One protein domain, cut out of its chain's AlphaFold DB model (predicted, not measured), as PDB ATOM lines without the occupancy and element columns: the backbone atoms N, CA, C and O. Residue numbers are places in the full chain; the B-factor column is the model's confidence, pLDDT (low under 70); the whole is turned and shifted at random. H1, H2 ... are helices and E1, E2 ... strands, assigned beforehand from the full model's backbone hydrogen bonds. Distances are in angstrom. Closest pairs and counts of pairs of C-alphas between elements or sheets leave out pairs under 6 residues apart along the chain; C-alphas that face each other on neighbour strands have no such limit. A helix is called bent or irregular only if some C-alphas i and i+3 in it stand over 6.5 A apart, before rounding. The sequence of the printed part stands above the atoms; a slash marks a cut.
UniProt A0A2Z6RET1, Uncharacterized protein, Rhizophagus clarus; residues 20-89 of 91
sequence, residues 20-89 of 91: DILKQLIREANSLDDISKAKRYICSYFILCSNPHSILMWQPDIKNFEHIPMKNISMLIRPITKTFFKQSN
ATOM      1  N   ASP A  20     197.112 320.186 156.843       78.75
ATOM      2  CA  ASP A  20     195.795 320.749 157.140       78.75
ATOM      3  C   ASP A  20     195.421 321.859 156.157       78.75
ATOM      4  O   ASP A  20     194.282 321.884 155.696       78.75
ATOM      5  N   ILE A  21     196.394 322.664 155.711       83.38
ATOM      6  CA  ILE A  21     196.197 323.599 154.592       83.38
ATOM      7  C   ILE A  21     195.854 322.829 153.312       83.38
ATOM      8  O   ILE A  21     194.919 323.198 152.607       83.38
ATOM      9  N   LEU A  22     196.545 321.717 153.024       81.44
ATOM     10  CA  LEU A  22     196.205 320.899 151.855       81.44
ATOM     11  C   LEU A  22     194.775 320.343 151.947       81.44
ATOM     12  O   LEU A  22     194.027 320.408 150.973       81.44
ATOM     13  N   LYS A  23     194.375 319.807 153.108       78.00
ATOM     14  CA  LYS A  23     192.999 319.332 153.329       78.00
ATOM     15  C   LYS A  23     191.984 320.456 153.155       78.00
ATOM     16  O   LYS A  23     190.910 320.198 152.621       78.00
ATOM     17  N   GLN A  24     192.302 321.666 153.608       83.56
ATOM     18  CA  GLN A  24     191.439 322.830 153.456       83.56
ATOM     19  C   GLN A  24     191.280 323.218 151.982       83.56
ATOM     20  O   GLN A  24     190.153 323.265 151.503       83.56
ATOM     21  N   LEU A  25     192.384 323.349 151.237       81.00
ATOM     22  CA  LEU A  25     192.362 323.607 149.791       81.00
ATOM     23  C   LEU A  25     191.553 322.551 149.027       81.00
ATOM     24  O   LEU A  25     190.841 322.876 148.087       81.00
ATOM     25  N   ILE A  26     191.648 321.286 149.440       78.75
ATOM     26  CA  ILE A  26     190.860 320.179 148.882       78.75
ATOM     27  C   ILE A  26     189.368 320.317 149.210       78.75
ATOM     28  O   ILE A  26     188.539 320.103 148.334       78.75
ATOM     29  N   ARG A  27     189.021 320.647 150.460       79.31
ATOM     30  CA  ARG A  27     187.624 320.803 150.905       79.31
ATOM     31  C   ARG A  27     186.932 321.994 150.254       79.31
ATOM     32  O   ARG A  27     185.737 321.924 149.999       79.31
ATOM     33  N   GLU A  28     187.670 323.072 150.032       83.31
ATOM     34  CA  GLU A  28     187.159 324.319 149.458       83.31
ATOM     35  C   GLU A  28     187.181 324.314 147.922       83.31
ATOM     36  O   GLU A  28     186.643 325.229 147.295       83.31
ATOM     37  N   ALA A  29     187.779 323.290 147.301       82.62
ATOM     38  CA  ALA A  29     187.859 323.192 145.854       82.62
ATOM     39  C   ALA A  29     186.488 322.904 145.233       82.62
ATOM     40  O   ALA A  29     185.970 321.794 145.328       82.62
ATOM     41  N   ASN A  30     185.945 323.899 144.530       83.06
ATOM     42  CA  ASN A  30     184.675 323.795 143.805       83.06
ATOM     43  C   ASN A  30     184.861 323.884 142.283       83.06
ATOM     44  O   ASN A  30     183.899 323.817 141.522       83.06
ATOM     45  N   SER A  31     186.103 324.048 141.822       79.25
ATOM     46  CA  SER A  31     186.440 324.206 140.411       79.25
ATOM     47  C   SER A  31     187.770 323.537 140.056       79.25
ATOM     48  O   SER A  31     188.615 323.256 140.912       79.25
ATOM     49  N   LEU A  32     187.996 323.322 138.756       77.44
ATOM     50  CA  LEU A  32     189.280 322.840 138.229       77.44
ATOM     51  C   LEU A  32     190.450 323.796 138.533       77.44
ATOM     52  O   LEU A  32     191.595 323.347 138.659       77.44
ATOM     53  N   ASP A  33     190.177 325.096 138.679       78.94
ATOM     54  CA  ASP A  33     191.183 326.082 139.086       78.94
ATOM     55  C   ASP A  33     191.583 325.897 140.557       78.94
ATOM     56  O   ASP A  33     192.772 325.868 140.878       78.94
ATOM     57  N   ASP A  34     190.626 325.635 141.448       75.38
ATOM     58  CA  ASP A  34     190.921 325.371 142.863       75.38
ATOM     59  C   ASP A  34     191.706 324.068 143.053       75.38
ATOM     60  O   ASP A  34     192.657 323.997 143.835       75.38
ATOM     61  N   ILE A  35     191.405 323.055 142.237       74.75
ATOM     62  CA  ILE A  35     192.213 321.831 142.155       74.75
ATOM     63  C   ILE A  35     193.643 322.161 141.700       74.75
ATOM     64  O   ILE A  35     194.615 321.582 142.195       74.75
ATOM     65  N   SER A  36     193.801 323.111 140.776       75.00
ATOM     66  CA  SER A  36     195.115 323.577 140.331       75.00
ATOM     67  C   SER A  36     195.865 324.326 141.439       75.00
ATOM     68  O   SER A  36     197.087 324.196 141.516       75.00
ATOM     69  N   LYS A  37     195.171 325.017 142.355       77.19
ATOM     70  CA  LYS A  37     195.772 325.615 143.563       77.19
ATOM     71  C   LYS A  37     196.287 324.550 144.528       77.19
ATOM     72  O   LYS A  37     197.435 324.640 144.950       77.19
ATOM     73  N   ALA A  38     195.511 323.499 144.801       76.75
ATOM     74  CA  ALA A  38     195.965 322.380 145.632       76.75
ATOM     75  C   ALA A  38     197.183 321.661 145.018       76.75
ATOM     76  O   ALA A  38     198.151 321.354 145.716       76.75
ATOM     77  N   LYS A  39     197.186 321.458 143.692       72.62
ATOM     78  CA  LYS A  39     198.343 320.912 142.962       72.62
ATOM     79  C   LYS A  39     199.565 321.823 143.060       72.62
ATOM     80  O   LYS A  39     200.652 321.335 143.343       72.62
ATOM     81  N   ARG A  40     199.399 323.134 142.858       72.62
ATOM     82  CA  ARG A  40     200.486 324.118 142.995       72.62
ATOM     83  C   ARG A  40     201.038 324.158 144.417       72.62
ATOM     84  O   ARG A  40     202.251 324.211 144.559       72.62
ATOM     85  N   TYR A  41     200.178 324.070 145.432       77.06
ATOM     86  CA  TYR A  41     200.581 324.007 146.838       77.06
ATOM     87  C   TYR A  41     201.432 322.764 147.122       77.06
ATOM     88  O   TYR A  41     202.496 322.868 147.711       77.06
ATOM     89  N   ILE A  42     201.039 321.588 146.630       72.38
ATOM     90  CA  ILE A  42     201.883 320.382 146.702       72.38
ATOM     91  C   ILE A  42     203.220 320.635 145.978       72.38
ATOM     92  O   ILE A  42     204.289 320.486 146.568       72.38
ATOM     93  N   CYS A  43     203.185 321.092 144.726       68.50
ATOM     94  CA  CYS A  43     204.391 321.306 143.924       68.50
ATOM     95  C   CYS A  43     205.324 322.407 144.459       68.50
ATOM     96  O   CYS A  43     206.497 322.399 144.108       68.50
ATOM     97  N   SER A  44     204.850 323.341 145.293       66.62
ATOM     98  CA  SER A  44     205.719 324.353 145.913       66.62
ATOM     99  C   SER A  44     206.598 323.795 147.030       66.62
ATOM    100  O   SER A  44     207.591 324.426 147.376       66.62
ATOM    101  N   TYR A  45     206.241 322.637 147.592       66.94
ATOM    102  CA  TYR A  45     207.028 321.963 148.630       66.94
ATOM    103  C   TYR A  45     207.772 320.743 148.110       66.94
ATOM    104  O   TYR A  45     208.749 320.333 148.730       66.94
ATOM    105  N   PHE A  46     207.314 320.168 146.997       68.50
ATOM    106  CA  PHE A  46     207.834 318.925 146.454       68.50
ATOM    107  C   PHE A  46     208.491 319.135 145.094       68.50
ATOM    108  O   PHE A  46     207.817 319.377 144.093       68.50
ATOM    109  N   ILE A  47     209.809 318.955 145.038       67.31
ATOM    110  CA  ILE A  47     210.534 318.874 143.768       67.31
ATOM    111  C   ILE A  47     210.534 317.411 143.335       67.31
ATOM    112  O   ILE A  47     211.060 316.550 144.040       67.31
ATOM    113  N   LEU A  48     209.942 317.128 142.174       63.84
ATOM    114  CA  LEU A  48     210.002 315.804 141.559       63.84
ATOM    115  C   LEU A  48     211.448 315.492 141.161       63.84
ATOM    116  O   LEU A  48     212.019 316.171 140.306       63.84
ATOM    117  N   CYS A  49     212.022 314.440 141.740       57.59
ATOM    118  CA  CYS A  49     213.286 313.886 141.282       57.59
ATOM    119  C   CYS A  49     212.995 312.776 140.270       57.59
ATOM    120  O   CYS A  49     212.289 311.809 140.553       57.59
ATOM    121  N   SER A  50     213.536 312.919 139.062       54.47
ATOM    122  CA  SER A  50     213.413 311.912 138.004       54.47
ATOM    123  C   SER A  50     214.207 310.636 138.312       54.47
ATOM    124  O   SER A  50     213.884 309.584 137.767       54.47
ATOM    125  N   ASN A  51     215.213 310.704 139.192       52.03
ATOM    126  CA  ASN A  51     215.973 309.555 139.680       52.03
ATOM    127  C   ASN A  51     216.736 309.917 140.980       52.03
ATOM    128  O   ASN A  51     217.467 310.911 140.957       52.03
ATOM    129  N   PRO A  52     216.617 309.149 142.083       56.81
ATOM    130  CA  PRO A  52     215.694 308.027 142.285       56.81
ATOM    131  C   PRO A  52     214.235 308.497 142.346       56.81
ATOM    132  O   PRO A  52     213.989 309.684 142.493       56.81
ATOM    133  N   HIS A  53     213.270 307.582 142.173       69.00
ATOM    134  CA  HIS A  53     211.824 307.863 142.215       69.00
ATOM    135  C   HIS A  53     211.398 308.423 143.580       69.00
ATOM    136  O   HIS A  53     210.895 307.710 144.455       69.00
ATOM    137  N   SER A  54     211.619 309.708 143.775       67.19
ATOM    138  CA  SER A  54     211.481 310.392 145.044       67.19
ATOM    139  C   SER A  54     211.106 311.840 144.810       67.19
ATOM    140  O   SER A  54     211.099 312.351 143.687       67.19
ATOM    141  N   ILE A  55     210.766 312.491 145.905       74.31
ATOM    142  CA  ILE A  55     210.549 313.917 145.930       74.31
ATOM    143  C   ILE A  55     211.435 314.530 146.999       74.31
ATOM    144  O   ILE A  55     211.670 313.923 148.044       74.31
ATOM    145  N   LEU A  56     211.919 315.736 146.735       72.44
ATOM    146  CA  LEU A  56     212.551 316.559 147.753       72.44
ATOM    147  C   LEU A  56     211.479 317.421 148.398       72.44
ATOM    148  O   LEU A  56     210.806 318.175 147.701       72.44
ATOM    149  N   MET A  57     211.330 317.290 149.709       76.19
ATOM    150  CA  MET A  57     210.411 318.066 150.529       76.19
ATOM    151  C   MET A  57     211.198 319.071 151.360       76.19
ATOM    152  O   MET A  57     212.141 318.682 152.044       76.19
ATOM    153  N   TRP A  58     210.829 320.351 151.332       71.94
ATOM    154  CA  TRP A  58     211.425 321.320 152.255       71.94
ATOM    155  C   TRP A  58     211.006 321.012 153.698       71.94
ATOM    156  O   TRP A  58     209.812 320.962 153.998       71.94
ATOM    157  N   GLN A  59     211.988 320.824 154.583       71.56
ATOM    158  CA  GLN A  59     211.778 320.608 156.010       71.56
ATOM    159  C   GLN A  59     212.339 321.796 156.805       71.56
ATOM    160  O   GLN A  59     213.561 321.992 156.847       71.56
ATOM    161  N   PRO A  60     211.482 322.598 157.460       65.44
ATOM    162  CA  PRO A  60     211.916 323.787 158.190       65.44
ATOM    163  C   PRO A  60     212.733 323.445 159.441       65.44
ATOM    164  O   PRO A  60     213.668 324.178 159.759       65.44
ATOM    165  N   ASP A  61     212.444 322.318 160.101       73.00
ATOM    166  CA  ASP A  61     213.118 321.902 161.339       73.00
ATOM    167  C   ASP A  61     214.610 321.626 161.120       73.00
ATOM    168  O   ASP A  61     215.450 321.992 161.941       73.00
ATOM    169  N   ILE A  62     214.955 321.043 159.968       76.75
ATOM    170  CA  ILE A  62     216.344 320.772 159.562       76.75
ATOM    171  C   ILE A  62     216.895 321.821 158.585       76.75
ATOM    172  O   ILE A  62     218.041 321.707 158.152       76.75
ATOM    173  N   LYS A  63     216.085 322.833 158.228       74.81
ATOM    174  CA  LYS A  63     216.384 323.893 157.244       74.81
ATOM    175  C   LYS A  63     216.990 323.356 155.943       74.81
ATOM    176  O   LYS A  63     217.913 323.950 155.385       74.81
ATOM    177  N   ASN A  64     216.506 322.206 155.491       73.81
ATOM    178  CA  ASN A  64     217.040 321.516 154.327       73.81
ATOM    179  C   ASN A  64     215.945 320.700 153.634       73.81
ATOM    180  O   ASN A  64     214.856 320.505 154.173       73.81
ATOM    181  N   PHE A  65     216.243 320.211 152.436       74.50
ATOM    182  CA  PHE A  65     215.373 319.289 151.728       74.50
ATOM    183  C   PHE A  65     215.566 317.858 152.231       74.50
ATOM    184  O   PHE A  65     216.681 317.337 152.261       74.50
ATOM    185  N   GLU A  66     214.463 317.208 152.579       78.31
ATOM    186  CA  GLU A  66     214.402 315.784 152.873       78.31
ATOM    187  C   GLU A  66     213.992 315.006 151.623       78.31
ATOM    188  O   GLU A  66     213.083 315.390 150.886       78.31
ATOM    189  N   HIS A  67     214.660 313.883 151.387       76.88
ATOM    190  CA  HIS A  67     214.377 313.010 150.262       76.88
ATOM    191  C   HIS A  67     213.347 311.941 150.641       76.88
ATOM    192  O   HIS A  67     213.655 310.983 151.355       76.88
ATOM    193  N   ILE A  68     212.137 312.058 150.100       75.75
ATOM    194  CA  ILE A  68     211.025 311.155 150.395       75.75
ATOM    195  C   ILE A  68     210.783 310.219 149.206       75.75
ATOM    196  O   ILE A  68     210.511 310.681 148.097       75.75
ATOM    197  N   PRO A  69     210.828 308.889 149.396       76.81
ATOM    198  CA  PRO A  69     210.497 307.937 148.342       76.81
ATOM    199  C   PRO A  69     209.067 308.125 147.820       76.81
ATOM    200  O   PRO A  69     208.118 308.190 148.604       76.81
ATOM    201  N   MET A  70     208.887 308.094 146.496       72.44
ATOM    202  CA  MET A  70     207.585 308.293 145.844       72.44
ATOM    203  C   MET A  70     206.513 307.323 146.362       72.44
ATOM    204  O   MET A  70     205.348 307.686 146.465       72.44
ATOM    205  N   LYS A  71     206.896 306.102 146.766       74.62
ATOM    206  CA  LYS A  71     205.974 305.111 147.351       74.62
ATOM    207  C   LYS A  71     205.213 305.643 148.580       74.62
ATOM    208  O   LYS A  71     204.026 305.360 148.719       74.62
ATOM    209  N   ASN A  72     205.865 306.446 149.426       72.00
ATOM    210  CA  ASN A  72     205.254 307.013 150.634       72.00
ATOM    211  C   ASN A  72     204.235 308.100 150.262       72.00
ATOM    212  O   ASN A  72     203.202 308.259 150.903       72.00
ATOM    213  N   ILE A  73     204.495 308.803 149.164       71.56
ATOM    214  CA  ILE A  73     203.649 309.869 148.632       71.56
ATOM    215  C   ILE A  73     202.449 309.286 147.902       71.56
ATOM    216  O   ILE A  73     201.327 309.725 148.123       71.56
ATOM    217  N   SER A  74     202.646 308.224 147.121       68.62
ATOM    218  CA  SER A  74     201.553 307.453 146.532       68.62
ATOM    219  C   SER A  74     200.589 306.939 147.603       68.62
ATOM    220  O   SER A  74     199.380 306.944 147.384       68.62
ATOM    221  N   MET A  75     201.086 306.553 148.784       70.81
ATOM    222  CA  MET A  75     200.228 306.201 149.921       70.81
ATOM    223  C   MET A  75     199.434 307.393 150.474       70.81
ATOM    224  O   MET A  75     198.283 307.202 150.851       70.81
ATOM    225  N   LEU A  76     200.005 308.600 150.493       65.75
ATOM    226  CA  LEU A  76     199.327 309.822 150.949       65.75
ATOM    227  C   LEU A  76     198.305 310.351 149.930       65.75
ATOM    228  O   LEU A  76     197.222 310.795 150.304       65.75
ATOM    229  N   ILE A  77     198.620 310.265 148.635       67.06
ATOM    230  CA  ILE A  77     197.757 310.736 147.544       67.06
ATOM    231  C   ILE A  77     196.601 309.765 147.294       67.06
ATOM    232  O   ILE A  77     195.511 310.203 146.935       67.06
ATOM    233  N   ARG A  78     196.789 308.456 147.495       68.38
ATOM    234  CA  ARG A  78     195.775 307.430 147.184       68.38
ATOM    235  C   ARG A  78     194.427 307.633 147.904       68.38
ATOM    236  O   ARG A  78     193.402 307.532 147.230       68.38
ATOM    237  N   PRO A  79     194.358 307.935 149.216       61.47
ATOM    238  CA  PRO A  79     193.102 308.279 149.889       61.47
ATOM    239  C   PRO A  79     192.444 309.540 149.322       61.47
ATOM    240  O   PRO A  79     191.223 309.583 149.179       61.47
ATOM    241  N   ILE A  80     193.253 310.533 148.947       62.62
ATOM    242  CA  ILE A  80     192.794 311.793 148.362       62.62
ATOM    243  C   ILE A  80     192.163 311.517 146.993       62.62
ATOM    244  O   ILE A  80     190.991 311.810 146.781       62.62
ATOM    245  N   THR A  81     192.887 310.838 146.099       61.12
ATOM    246  CA  THR A  81     192.367 310.460 144.773       61.12
ATOM    247  C   THR A  81     191.134 309.576 144.877       61.12
ATOM    248  O   THR A  81     190.172 309.798 144.155       61.12
ATOM    249  N   LYS A  82     191.106 308.602 145.794       63.22
ATOM    250  CA  LYS A  82     189.941 307.725 145.980       63.22
ATOM    251  C   LYS A  82     188.700 308.488 146.451       63.22
ATOM    252  O   LYS A  82     187.596 308.141 146.043       63.22
ATOM    253  N   THR A  83     188.878 309.502 147.294       59.59
ATOM    254  CA  THR A  83     187.788 310.387 147.729       59.59
ATOM    255  C   THR A  83     187.264 311.211 146.551       59.59
ATOM    256  O   THR A  83     186.059 311.232 146.317       59.59
ATOM    257  N   PHE A  84     188.159 311.777 145.738       54.09
ATOM    258  CA  PHE A  84     187.789 312.589 144.575       54.09
ATOM    259  C   PHE A  84     187.155 311.796 143.419       54.09
ATOM    260  O   PHE A  84     186.163 312.233 142.849       54.09
ATOM    261  N   PHE A  85     187.667 310.605 143.097       54.31
ATOM    262  CA  PHE A  85     187.117 309.765 142.022       54.31
ATOM    263  C   PHE A  85     185.804 309.061 142.399       54.31
ATOM    264  O   PHE A  85     185.068 308.621 141.521       54.31
ATOM    265  N   LYS A  86     185.476 308.939 143.693       51.47
ATOM    266  CA  LYS A  86     184.135 308.492 144.105       51.47
ATOM    267  C   LYS A  86     183.079 309.576 143.893       51.47
ATOM    268  O   LYS A  86     181.954 309.238 143.542       51.47
ATOM    269  N   GLN A  87     183.434 310.847 144.078       46.06
ATOM    270  CA  GLN A  87     182.521 311.969 143.843       46.06
ATOM    271  C   GLN A  87     182.166 312.140 142.359       46.06
ATOM    272  O   GLN A  87     181.024 312.459 142.067       46.06
ATOM    273  N   SER A  88     183.081 311.850 141.427       44.62
ATOM    274  CA  SER A  88     182.803 311.945 139.983       44.62
ATOM    275  C   SER A  88     181.965 310.798 139.406       44.62
ATOM    276  O   SER A  88     181.473 310.916 138.295       44.62
ATOM    277  N   ASN A  89     181.840 309.674 140.120       45.62
ATOM    278  CA  ASN A  89     181.111 308.484 139.656       45.62
ATOM    279  C   ASN A  89     179.760 308.309 140.373       45.62
ATOM    280  O   ASN A  89     179.208 307.210 140.376       45.62
TER     281      ASN A  89
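This is residues 20 to 89 of the 91 residues of an uncharacterized protein of Rhizophagus clarus (UniProt A0A2Z6RET1). An elongated, open U: a small antiparallel sheet of three strands closes one end, and two helical arms run from it, the hairpin H1 and H2 on one side and the long helix H3 on the other, with no contact between the arms. The printed part has 70 residues, with named elements in the order H1, H2, E1, E2, E3, H3, mixed helices and strands. The sheet, in the order E1, E2, E3, is a meander, each strand the antiparallel neighbour of the one before. The whole is only just loose, close to compact, with a radius of gyration of the C-alphas of 13.4 A and spans of 38 by 21 by 18 A.

E1 is residues 46 to 49, 9.0 A; E2 is 54 to 59, 15.0 A; E3 is 64 to 69, 16.2 A. H3, residues 70 to 87, measures 25.4 A and ends at C-alpha 87 (182.521, 311.969, 143.843). H2 is residues 32 to 45, 20.6 A. H1, residues 20 to 28, measures 12.1 A from C-alpha 20 (195.795, 320.749, 157.140).

E1 and E2 form a hairpin, with N 47 and O 56 2.9 A apart, within hydrogen-bond range. E2 and E3 form another, with N 57 and O 66 at 2.8 A. H2 is on the sheet at its level, height 1.8 A; its closest C-alphas to E2 are Tyr 45 and Met 57, 5.5 A. H1 and H2, a helical hairpin, touch at Leu 25 and Ala 38, C-alphas 5.6 A apart, at a shallow tilt of 11 degrees, opposite ways. H3 only grazes the sheet with residues 70 to 73, and is apart from H1 and H2. H3 has a kink of 38 degrees near residue 77 and is only just irregular, C-alphas 76 and 79 being 6.50 A apart. Every O i to N i+4 pair is within range in H1, 9 of 10 in H2 and 12 of 14 in H3.

The C-alphas farthest apart, Lys 63 and Asn 89, are 42.3 A apart. The printed part has no cut, and its links are tight. Residues 74 to 79 of H3 stand free. Mean pLDDT of the printed part is 70.1; 28 residues are under 70, among them 43 to 54 and 76 to 89.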